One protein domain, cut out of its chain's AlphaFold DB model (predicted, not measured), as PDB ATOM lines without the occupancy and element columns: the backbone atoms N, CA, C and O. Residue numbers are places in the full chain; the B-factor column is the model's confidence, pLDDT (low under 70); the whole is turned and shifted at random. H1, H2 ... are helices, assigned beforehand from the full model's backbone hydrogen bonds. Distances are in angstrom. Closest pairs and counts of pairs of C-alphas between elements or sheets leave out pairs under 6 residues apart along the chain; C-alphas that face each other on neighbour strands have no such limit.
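AT A GLANCE: This is residues 3 to 79 of the 80 residues of an uncharacterized protein of Desulfonispora thiosulfatigenes DSM 11270 (UniProt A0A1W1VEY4). Five short helices are set round a middle of extended, unnamed chain, where residues 3 to 4 and 24 to 25 run; H1 and H2 lie toward one end of the long axis, H3 and H5 toward the other, with H4 between residue 63 and H5. No helix touches another, and the short stretches 24 to 25 and 41 to 42 pair in parallel as strands do. The printed part has 77 residues, with helices H1 to H5 in that order and no named strand; the class is all helix, though under half of the residues, 32, are in named elements. The whole is compact, with a radius of gyration of the C-alphas of 12.3 A, and elongated, spanning 34 by 22 by 19 A.

IN THESE COORDINATES: The longest helix, H1, covers residues 11 to 19 and 12.2 A, beginning at C-alpha 11 (9.811, 20.228, -39.809). H2 is residues 28 to 31, 5.1 A; H3 is residues 44 to 49, 8.7 A. H4 is residues 64 to 71, 10.6 A, and H5 is residues 73 to 77, 6.1 A, ending at C-alpha 77 (-14.789, 6.309, -55.173).

HOW THE PARTS SIT: H1 is apart from H2, H3, H4 and H5. H2 is apart from H3. H3 and H4 are close but not clearly touching: their closest C-alphas, of Lys 48 and Asn 71, are 7.7 A apart. They run the same way at a steep tilt of 69 degrees, only just short of about perpendicular. H4 and H5 are close but not clearly touching, with the closest C-alphas, of Ala 69 and Tyr 76, 5.8 A apart. In H1, H3, H4 and H5 every O i to N i+4 pair is within hydrogen-bond range; H2 is too short for such a pair.

THE WHOLE: The C-alphas farthest apart, of Ala 34 and Glu 78, are 35.8 A apart. The printed part has no cut. The links H2 to H3 and H3 to H4 are long, and H4 to H5 is tight. Mean pLDDT of the printed part is 88.7; residues 78 to 79 are under 70.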
ATOM      1  N   ILE A   3      -3.053  13.024 -43.317       93.81
ATOM      2  CA  ILE A   3      -2.393  11.773 -42.926       93.81
ATOM      3  C   ILE A   3      -0.888  11.966 -43.135       93.81
ATOM      4  O   ILE A   3      -0.468  12.392 -44.209       93.81
ATOM      5  N   LEU A   4      -0.091  11.699 -42.097       92.50
ATOM      6  CA  LEU A   4       1.368  11.793 -42.159       92.50
ATOM      7  C   LEU A   4       1.976  10.413 -42.366       92.50
ATOM      8  O   LEU A   4       1.874   9.556 -41.500       92.50
ATOM      9  N   GLU A   5       2.663  10.225 -43.477       91.44
ATOM     10  CA  GLU A   5       3.308   8.975 -43.855       91.44
ATOM     11  C   GLU A   5       4.812   9.173 -44.078       91.44
ATOM     12  O   GLU A   5       5.283  10.234 -44.501       91.44
ATOM     13  N   LYS A   6       5.593   8.129 -43.792       84.31
ATOM     14  CA  LYS A   6       7.029   8.110 -44.091       84.31
ATOM     15  C   LYS A   6       7.268   7.958 -45.601       84.31
ATOM     16  O   LYS A   6       6.405   7.436 -46.309       84.31
ATOM     17  N   PRO A   7       8.445   8.373 -46.105       77.88
ATOM     18  CA  PRO A   7       9.577   8.963 -45.374       77.88
ATOM     19  C   PRO A   7       9.524  10.496 -45.230       77.88
ATOM     20  O   PRO A   7      10.399  11.076 -44.592       77.88
ATOM     21  N   TYR A   8       8.530  11.171 -45.810       72.31
ATOM     22  CA  TYR A   8       8.584  12.615 -46.058       72.31
ATOM     23  C   TYR A   8       7.832  13.455 -45.022       72.31
ATOM     24  O   TYR A   8       6.849  14.114 -45.347       72.31
ATOM     25  N   VAL A   9       8.295  13.480 -43.774       84.25
ATOM     26  CA  VAL A   9       7.761  14.397 -42.751       84.25
ATOM     27  C   VAL A   9       8.794  15.490 -42.480       84.25
ATOM     28  O   VAL A   9       9.816  15.226 -41.854       84.25
ATOM     29  N   SER A  10       8.563  16.701 -42.995       87.31
ATOM     30  CA  SER A  10       9.470  17.842 -42.800       87.31
ATOM     31  C   SER A  10       9.085  18.672 -41.576       87.31
ATOM     32  O   SER A  10       7.905  18.796 -41.255       87.31
ATOM     33  N   GLU A  11      10.065  19.308 -40.931       88.44
ATOM     34  CA  GLU A  11       9.811  20.228 -39.809       88.44
ATOM     35  C   GLU A  11       8.884  21.382 -40.210       88.44
ATOM     36  O   GLU A  11       7.996  21.752 -39.449       88.44
ATOM     37  N   LEU A  12       9.024  21.905 -41.437       90.56
ATOM     38  CA  LEU A  12       8.141  22.950 -41.965       90.56
ATOM     39  C   LEU A  12       6.681  22.489 -41.978       90.56
ATOM     40  O   LEU A  12       5.819  23.210 -41.486       90.56
ATOM     41  N   LEU A  13       6.410  21.279 -42.486       91.12
ATOM     42  CA  LEU A  13       5.060  20.720 -42.494       91.12
ATOM     43  C   LEU A  13       4.512  20.615 -41.070       91.12
ATOM     44  O   LEU A  13       3.385  21.022 -40.817       91.12
ATOM     45  N   ILE A  14       5.307  20.096 -40.136       91.44
ATOM     46  CA  ILE A  14       4.886  19.934 -38.742       91.44
ATOM     47  C   ILE A  14       4.566  21.272 -38.087       91.44
ATOM     48  O   ILE A  14       3.508  21.390 -37.470       91.44
ATOM     49  N   ASN A  15       5.414  22.279 -38.280       92.69
ATOM     50  CA  ASN A  15       5.174  23.623 -37.764       92.69
ATOM     51  C   ASN A  15       3.865  24.198 -38.312       92.69
ATOM     52  O   ASN A  15       3.011  24.589 -37.520       92.69
ATOM     53  N   SER A  16       3.628  24.107 -39.625       92.94
ATOM     54  CA  SER A  16       2.366  24.560 -40.223       92.94
ATOM     55  C   SER A  16       1.147  23.822 -39.654       92.94
ATOM     56  O   SER A  16       0.130  24.441 -39.356       92.94
ATOM     57  N   LEU A  17       1.236  22.503 -39.437       94.25
ATOM     58  CA  LEU A  17       0.137  21.727 -38.846       94.25
ATOM     59  C   LEU A  17      -0.165  22.131 -37.396       94.25
ATOM     60  O   LEU A  17      -1.329  22.099 -36.987       94.25
ATOM     61  N   ILE A  18       0.865  22.491 -36.625       94.12
ATOM     62  CA  ILE A  18       0.724  22.994 -35.255       94.12
ATOM     63  C   ILE A  18       0.088  24.390 -35.270       94.12
ATOM     64  O   ILE A  18      -0.898  24.606 -34.565       94.12
ATOM     65  N   GLU A  19       0.625  25.307 -36.079       95.25
ATOM     66  CA  GLU A  19       0.182  26.704 -36.184       95.25
ATOM     67  C   GLU A  19      -1.284  26.810 -36.619       95.25
ATOM     68  O   GLU A  19      -2.085  27.466 -35.951       95.25
ATOM     69  N   ASP A  20      -1.667  26.081 -37.668       94.69
ATOM     70  CA  ASP A  20      -3.028  26.100 -38.214       94.69
ATOM     71  C   ASP A  20      -3.990  25.150 -37.474       94.69
ATOM     72  O   ASP A  20      -5.166  25.024 -37.830       94.69
ATOM     73  N   ASN A  21      -3.509  24.452 -36.437       94.00
ATOM     74  CA  ASN A  21      -4.272  23.476 -35.656       94.00
ATOM     75  C   ASN A  21      -4.965  22.413 -36.539       94.00
ATOM     76  O   ASN A  21      -6.119  22.014 -36.303       94.00
ATOM     77  N   ILE A  22      -4.269  21.960 -37.584       94.56
ATOM     78  CA  ILE A  22      -4.812  21.032 -38.577       94.56
ATOM     79  C   ILE A  22      -4.888  19.624 -37.963       94.56
ATOM     80  O   ILE A  22      -3.883  19.116 -37.466       94.56
ATOM     81  N   PRO A  23      -6.056  18.949 -38.011       95.25
ATOM     82  CA  PRO A  23      -6.181  17.601 -37.471       95.25
ATOM     83  C   PRO A  23      -5.380  16.561 -38.265       95.25
ATOM     84  O   PRO A  23      -5.490  16.501 -39.497       95.25
ATOM     85  N   VAL A  24      -4.656  15.706 -37.537       94.62
ATOM     86  CA  VAL A  24      -3.801  14.631 -38.065       94.62
ATOM     87  C   VAL A  24      -4.294  13.263 -37.588       94.62
ATOM     88  O   VAL A  24      -4.688  13.114 -36.429       94.62
ATOM     89  N   LEU A  25      -4.258  12.253 -38.459       94.81
ATOM     90  CA  LEU A  25      -4.580  10.868 -38.099       94.81
ATOM     91  C   LEU A  25      -3.522  10.275 -37.157       94.81
ATOM     92  O   LEU A  25      -2.340  10.281 -37.489       94.81
ATOM     93  N   LYS A  26      -3.947   9.691 -36.030       93.00
ATOM     94  CA  LYS A  26      -3.084   8.890 -35.152       93.00
ATOM     95  C   LYS A  26      -2.600   7.630 -35.875       93.00
ATOM     96  O   LYS A  26      -3.392   6.724 -36.115       93.00
ATOM     97  N   ASN A  27      -1.302   7.552 -36.152       90.62
ATOM     98  CA  ASN A  27      -0.642   6.387 -36.739       90.62
ATOM     99  C   ASN A  27       0.772   6.193 -36.155       90.62
ATOM    100  O   ASN A  27       1.227   6.988 -35.330       90.62
ATOM    101  N   ALA A  28       1.465   5.141 -36.598       88.94
ATOM    102  CA  ALA A  28       2.812   4.805 -36.129       88.94
ATOM    103  C   ALA A  28       3.831   5.936 -36.368       88.94
ATOM    104  O   ALA A  28       4.697   6.165 -35.529       88.94
ATOM    105  N   VAL A  29       3.683   6.695 -37.463       89.00
ATOM    106  CA  VAL A  29       4.572   7.825 -37.779       89.00
ATOM    107  C   VAL A  29       4.548   8.862 -36.662       89.00
ATOM    108  O   VAL A  29       5.607   9.282 -36.205       89.00
ATOM    109  N   LEU A  30       3.364   9.221 -36.159       86.81
ATOM    110  CA  LEU A  30       3.246  10.148 -35.032       86.81
ATOM    111  C   LEU A  30       3.850   9.600 -33.740       86.81
ATOM    112  O   LEU A  30       4.315  10.384 -32.921       86.81
ATOM    113  N   GLU A  31       3.844   8.286 -33.514       84.44
ATOM    114  CA  GLU A  31       4.399   7.724 -32.279       84.44
ATOM    115  C   GLU A  31       5.911   7.930 -32.173       84.44
ATOM    116  O   GLU A  31       6.409   8.165 -31.065       84.44
ATOM    117  N   GLU A  32       6.591   7.921 -33.319       84.94
ATOM    118  CA  GLU A  32       8.030   8.141 -33.476       84.94
ATOM    119  C   GLU A  32       8.422   9.630 -33.472       84.94
ATOM    120  O   GLU A  32       9.603   9.964 -33.389       84.94
ATOM    121  N   MET A  33       7.448  10.543 -33.530       84.12
ATOM    122  CA  MET A  33       7.695  11.982 -33.543       84.12
ATOM    123  C   MET A  33       7.806  12.572 -32.135       84.12
ATOM    124  O   MET A  33       6.917  12.413 -31.296       84.12
ATOM    125  N   ALA A  34       8.853  13.366 -31.902       79.75
ATOM    126  CA  ALA A  34       9.042  14.093 -30.644       79.75
ATOM    127  C   ALA A  34       7.924  15.123 -30.375       79.75
ATOM    128  O   ALA A  34       7.546  15.364 -29.229       79.75
ATOM    129  N   GLU A  35       7.356  15.707 -31.431       83.12
ATOM    130  CA  GLU A  35       6.406  16.826 -31.351       83.12
ATOM    131  C   GLU A  35       4.936  16.403 -31.370       83.12
ATOM    132  O   GLU A  35       4.044  17.250 -31.397       83.12
ATOM    133  N   LYS A  36       4.660  15.096 -31.294       80.00
ATOM    134  CA  LYS A  36       3.303  14.536 -31.372       80.00
ATOM    135  C   LYS A  36       2.308  15.147 -30.385       80.00
ATOM    136  O   LYS A  36       1.126  15.233 -30.691       80.00
ATOM    137  N   ASN A  37       2.788  15.612 -29.231       86.00
ATOM    138  CA  ASN A  37       1.961  16.233 -28.194       86.00
ATOM    139  C   ASN A  37       1.527  17.672 -28.536       86.00
ATOM    140  O   ASN A  37       0.611  18.188 -27.904       86.00
ATOM    141  N   LYS A  38       2.191  18.329 -29.498       91.38
ATOM    142  CA  LYS A  38       1.826  19.670 -29.987       91.38
ATOM    143  C   LYS A  38       0.820  19.610 -31.139       91.38
ATOM    144  O   LYS A  38       0.139  20.594 -31.411       91.38
ATOM    145  N   LEU A  39       0.754  18.474 -31.832       92.56
ATOM    146  CA  LEU A  39      -0.145  18.262 -32.958       92.56
ATOM    147  C   LEU A  39      -1.563  17.962 -32.476       92.56
ATOM    148  O   LEU A  39      -1.784  17.305 -31.458       92.56
ATOM    149  N   LYS A  40      -2.548  18.379 -33.270       94.75
ATOM    150  CA  LYS A  40      -3.941  17.985 -33.068       94.75
ATOM    151  C   LYS A  40      -4.167  16.571 -33.602       94.75
ATOM    152  O   LYS A  40      -4.590  16.380 -34.742       94.75
ATOM    153  N   VAL A  41      -3.871  15.580 -32.774       94.19
ATOM    154  CA  VAL A  41      -3.980  14.163 -33.139       94.19
ATOM    155  C   VAL A  41      -5.399  13.651 -32.903       94.19
ATOM    156  O   VAL A  41      -5.933  13.781 -31.804       94.19
ATOM    157  N   LEU A  42      -5.995  13.027 -33.919       94.69
ATOM    158  CA  LEU A  42      -7.285  12.345 -33.813       94.69
ATOM    159  C   LEU A  42      -7.075  10.832 -33.820       94.69
ATOM    160  O   LEU A  42      -6.332  10.307 -34.648       94.69
ATOM    161  N   ALA A  43      -7.770  10.120 -32.936       93.75
ATOM    162  CA  ALA A  43      -7.847   8.665 -33.018       93.75
ATOM    163  C   ALA A  43      -8.495   8.233 -34.342       93.75
ATOM    164  O   ALA A  43      -9.300   8.968 -34.908       93.75
ATOM    165  N   GLU A  44      -8.186   7.022 -34.806       93.00
ATOM    166  CA  GLU A  44      -8.633   6.535 -36.114       93.00
ATOM    167  C   GLU A  44     -10.152   6.654 -36.314       93.00
ATOM    168  O   GLU A  44     -10.609   7.208 -37.313       93.00
ATOM    169  N   GLN A  45     -10.938   6.208 -35.331       92.94
ATOM    170  CA  GLN A  45     -12.397   6.277 -35.401       92.94
ATOM    171  C   GLN A  45     -12.913   7.722 -35.426       92.94
ATOM    172  O   GLN A  45     -13.832   8.038 -36.176       92.94
ATOM    173  N   GLU A  46     -12.317   8.615 -34.633       93.88
ATOM    174  CA  GLU A  46     -12.699  10.030 -34.625       93.88
ATOM    175  C   GLU A  46     -12.338  10.709 -35.951       93.88
ATOM    176  O   GLU A  46     -13.118  11.503 -36.472       93.88
ATOM    177  N   PHE A  47     -11.182  10.367 -36.520       94.50
ATOM    178  CA  PHE A  47     -10.739  10.864 -37.815       94.50
ATOM    179  C   PHE A  47     -11.711  10.445 -38.922       94.50
ATOM    180  O   PHE A  47     -12.187  11.303 -39.661       94.50
ATOM    181  N   LYS A  48     -12.069   9.153 -38.978       92.75
ATOM    182  CA  LYS A  48     -13.066   8.601 -39.910       92.75
ATOM    183  C   LYS A  48     -14.412   9.315 -39.790       92.75
ATOM    184  O   LYS A  48     -14.944   9.778 -40.790       92.75
ATOM    185  N   ASN A  49     -14.911   9.491 -38.566       92.38
ATOM    186  CA  ASN A  49     -16.204  10.135 -38.314       92.38
ATOM    187  C   ASN A  49     -16.252  11.615 -38.737       92.38
ATOM    188  O   ASN A  49     -17.337  12.163 -38.913       92.38
ATOM    189  N   ARG A  50     -15.098  12.281 -38.864       92.00
ATOM    190  CA  ARG A  50     -15.011  13.668 -39.345       92.00
ATOM    191  C   ARG A  50     -14.871  13.777 -40.859       92.00
ATOM    192  O   ARG A  50     -14.909  14.894 -41.366       92.00
ATOM    193  N   ILE A  51     -14.683  12.662 -41.565       90.88
ATOM    194  CA  ILE A  51     -14.568  12.660 -43.022       90.88
ATOM    195  C   ILE A  51     -15.961  12.569 -43.621       90.88
ATOM    196  O   ILE A  51     -16.717  11.637 -43.371       90.88
ATOM    197  N   THR A  52     -16.261  13.548 -44.455       87.44
ATOM    198  CA  THR A  52     -17.406  13.575 -45.364       87.44
ATOM    199  C   THR A  52     -16.897  13.720 -46.800       87.44
ATOM    200  O   THR A  52     -15.721  14.034 -47.005       87.44
ATOM    201  N   VAL A  53     -17.766  13.558 -47.802       80.06
ATOM    202  CA  VAL A  53     -17.400  13.730 -49.226       80.06
ATOM    203  C   VAL A  53     -16.777  15.107 -49.539       80.06
ATOM    204  O   VAL A  53     -15.866  15.232 -50.368       80.06
ATOM    205  N   ASP A  54     -17.208  16.143 -48.817       85.12
ATOM    206  CA  ASP A  54     -16.720  17.522 -48.953       85.12
ATOM    207  C   ASP A  54     -15.442  17.808 -48.152       85.12
ATOM    208  O   ASP A  54     -14.831  18.875 -48.277       85.12
ATOM    209  N   THR A  55     -15.013  16.873 -47.303       88.88
ATOM    210  CA  THR A  55     -13.836  17.070 -46.460       88.88
ATOM    211  C   THR A  55     -12.570  17.061 -47.306       88.88
ATOM    212  O   THR A  55     -12.271  16.099 -48.004       88.88
ATOM    213  N   LYS A  56     -11.754  18.112 -47.192       89.75
ATOM    214  CA  LYS A  56     -10.416  18.120 -47.796       89.75
ATOM    215  C   LYS A  56      -9.457  17.275 -46.954       89.75
ATOM    216  O   LYS A  56      -9.015  17.701 -45.875       89.75
ATOM    217  N   LEU A  57      -9.160  16.075 -47.445       91.69
ATOM    218  CA  LEU A  57      -8.146  15.179 -46.900       91.69
ATOM    219  C   LEU A  57      -6.851  15.294 -47.709       91.69
ATOM    220  O   LEU A  57      -6.858  15.121 -48.925       91.69
ATOM    221  N   TYR A  58      -5.751  15.564 -47.017       92.00
ATOM    222  CA  TYR A  58      -4.415  15.661 -47.597       92.00
ATOM    223  C   TYR A  58      -3.517  14.534 -47.089       92.00
ATOM    224  O   TYR A  58      -3.760  13.944 -46.035       92.00
ATOM    225  N   SER A  59      -2.445  14.274 -47.826       92.00
ATOM    226  CA  SER A  59      -1.348  13.411 -47.404       92.00
ATOM    227  C   SER A  59      -0.031  13.992 -47.907       92.00
ATOM    228  O   SER A  59       0.005  14.649 -48.945       92.00
ATOM    229  N   ASN A  60       1.046  13.745 -47.172       90.31
ATOM    230  CA  ASN A  60       2.418  14.053 -47.579       90.31
ATOM    231  C   ASN A  60       3.068  12.935 -48.425       90.31
ATOM    232  O   ASN A  60       4.177  13.118 -48.919       90.31
ATOM    233  N   SER A  61       2.419  11.774 -48.562       88.19
ATOM    234  CA  SER A  61       2.923  10.620 -49.318       88.19
ATOM    235  C   SER A  61       1.781   9.782 -49.904       88.19
ATOM    236  O   SER A  61       0.696   9.673 -49.325       88.19
ATOM    237  N   GLU A  62       2.037   9.136 -51.041       86.12
ATOM    238  CA  GLU A  62       1.104   8.209 -51.695       86.12
ATOM    239  C   GLU A  62       0.826   6.952 -50.858       86.12
ATOM    240  O   GLU A  62      -0.202   6.305 -51.048       86.12
ATOM    241  N   ASN A  63       1.668   6.648 -49.861       87.00
ATOM    242  CA  ASN A  63       1.458   5.527 -48.935       87.00
ATOM    243  C   ASN A  63       0.107   5.607 -48.204       87.00
ATOM    244  O   ASN A  63      -0.483   4.578 -47.869       87.00
ATOM    245  N   ALA A  64      -0.436   6.815 -48.022       89.75
ATOM    246  CA  ALA A  64      -1.739   7.001 -47.395       89.75
ATOM    247  C   ALA A  64      -2.907   6.506 -48.266       89.75
ATOM    248  O   ALA A  64      -3.974   6.219 -47.726       89.75
ATOM    249  N   LEU A  65      -2.734   6.373 -49.588       88.12
ATOM    250  CA  LEU A  65      -3.808   5.961 -50.501       88.12
ATOM    251  C   LEU A  65      -4.352   4.573 -50.155       88.12
ATOM    252  O   LEU A  65      -5.562   4.372 -50.196       88.12
ATOM    253  N   GLY A  66      -3.480   3.639 -49.761       89.19
ATOM    254  CA  GLY A  66      -3.898   2.298 -49.349       89.19
ATOM    255  C   GLY A  66      -4.776   2.326 -48.098       89.19
ATOM    256  O   GLY A  66      -5.816   1.669 -48.054       89.19
ATOM    257  N   TRP A  67      -4.406   3.143 -47.104       91.25
ATOM    258  CA  TRP A  67      -5.227   3.325 -45.908       91.25
ATOM    259  C   TRP A  67      -6.560   3.999 -46.250       91.25
ATOM    260  O   TRP A  67      -7.597   3.530 -45.788       91.25
ATOM    261  N   ILE A  68      -6.555   5.039 -47.093       91.12
ATOM    262  CA  ILE A  68      -7.772   5.748 -47.520       91.12
ATOM    263  C   ILE A  68      -8.729   4.791 -48.235       91.12
ATOM    264  O   ILE A  68      -9.884   4.704 -47.841       91.12
ATOM    265  N   ALA A  69      -8.260   4.025 -49.221       89.75
ATOM    266  CA  ALA A  69      -9.114   3.102 -49.968       89.75
ATOM    267  C   ALA A  69      -9.716   1.998 -49.078       89.75
ATOM    268  O   ALA A  69     -10.858   1.597 -49.281       89.75
ATOM    269  N   ALA A  70      -8.974   1.526 -48.069       90.69
ATOM    270  CA  ALA A  70      -9.445   0.493 -47.148       90.69
ATOM    271  C   ALA A  70     -10.416   1.013 -46.071       90.69
ATOM    272  O   ALA A  70     -11.235   0.252 -45.562       90.69
ATOM    273  N   ASN A  71     -10.303   2.287 -45.687       91.50
ATOM    274  CA  ASN A  71     -11.007   2.845 -44.527       91.50
ATOM    275  C   ASN A  71     -12.080   3.876 -44.882       91.50
ATOM    276  O   ASN A  71     -12.916   4.185 -44.035       91.50
ATOM    277  N   LEU A  72     -12.024   4.434 -46.090       90.31
ATOM    278  CA  LEU A  72     -12.885   5.505 -46.586       90.31
ATOM    279  C   LEU A  72     -13.297   5.220 -48.051       90.31
ATOM    280  O   LEU A  72     -12.995   6.030 -48.931       90.31
ATOM    281  N   PRO A  73     -13.942   4.072 -48.338       86.38
ATOM    282  CA  PRO A  73     -14.262   3.657 -49.705       86.38
ATOM    283  C   PRO A  73     -15.172   4.658 -50.426       86.38
ATOM    284  O   PRO A  73     -14.807   5.103 -51.511       86.38
ATOM    285  N   ASP A  74     -16.256   5.122 -49.792       84.50
ATOM    286  CA  ASP A  74     -17.157   6.133 -50.372       84.50
ATOM    287  C   ASP A  74     -16.412   7.426 -50.750       84.50
ATOM    288  O   ASP A  74     -16.561   7.952 -51.851       84.50
ATOM    289  N   TYR A  75     -15.522   7.902 -49.871       84.38
ATOM    290  CA  TYR A  75     -14.696   9.083 -50.140       84.38
ATOM    291  C   TYR A  75     -13.712   8.859 -51.301       84.38
ATOM    292  O   TYR A  75     -13.404   9.793 -52.040       84.38
ATOM    293  N   TYR A  76     -13.176   7.646 -51.447       80.25
ATOM    294  CA  TYR A  76     -12.208   7.310 -52.491       80.25
ATOM    295  C   TYR A  76     -12.870   7.150 -53.867       80.25
ATOM    296  O   TYR A  76     -12.309   7.592 -54.870       80.25
ATOM    297  N   GLU A  77     -14.058   6.549 -53.926       75.75
ATOM    298  CA  GLU A  77     -14.789   6.309 -55.173       75.75
ATOM    299  C   GLU A  77     -15.355   7.596 -55.786       75.75
ATOM    300  O   GLU A  77     -15.279   7.760 -57.000       75.75
ATOM    301  N   GLU A  78     -15.828   8.553 -54.981       67.88
ATOM    302  CA  GLU A  78     -16.341   9.841 -55.484       67.88
ATOM    303  C   GLU A  78     -15.248  10.800 -55.995       67.88
ATOM    304  O   GLU A  78     -15.548  11.822 -56.615       67.88
ATOM    305  N   LYS A  79     -13.971  10.505 -55.721       65.00
ATOM    306  CA  LYS A  79     -12.818  11.284 -56.206       65.00
ATOM    307  C   LYS A  79     -12.112  10.642 -57.410       65.00
ATOM    308  O   LYS A  79     -11.125  11.217 -57.872       65.00
TER     309      LYS A  79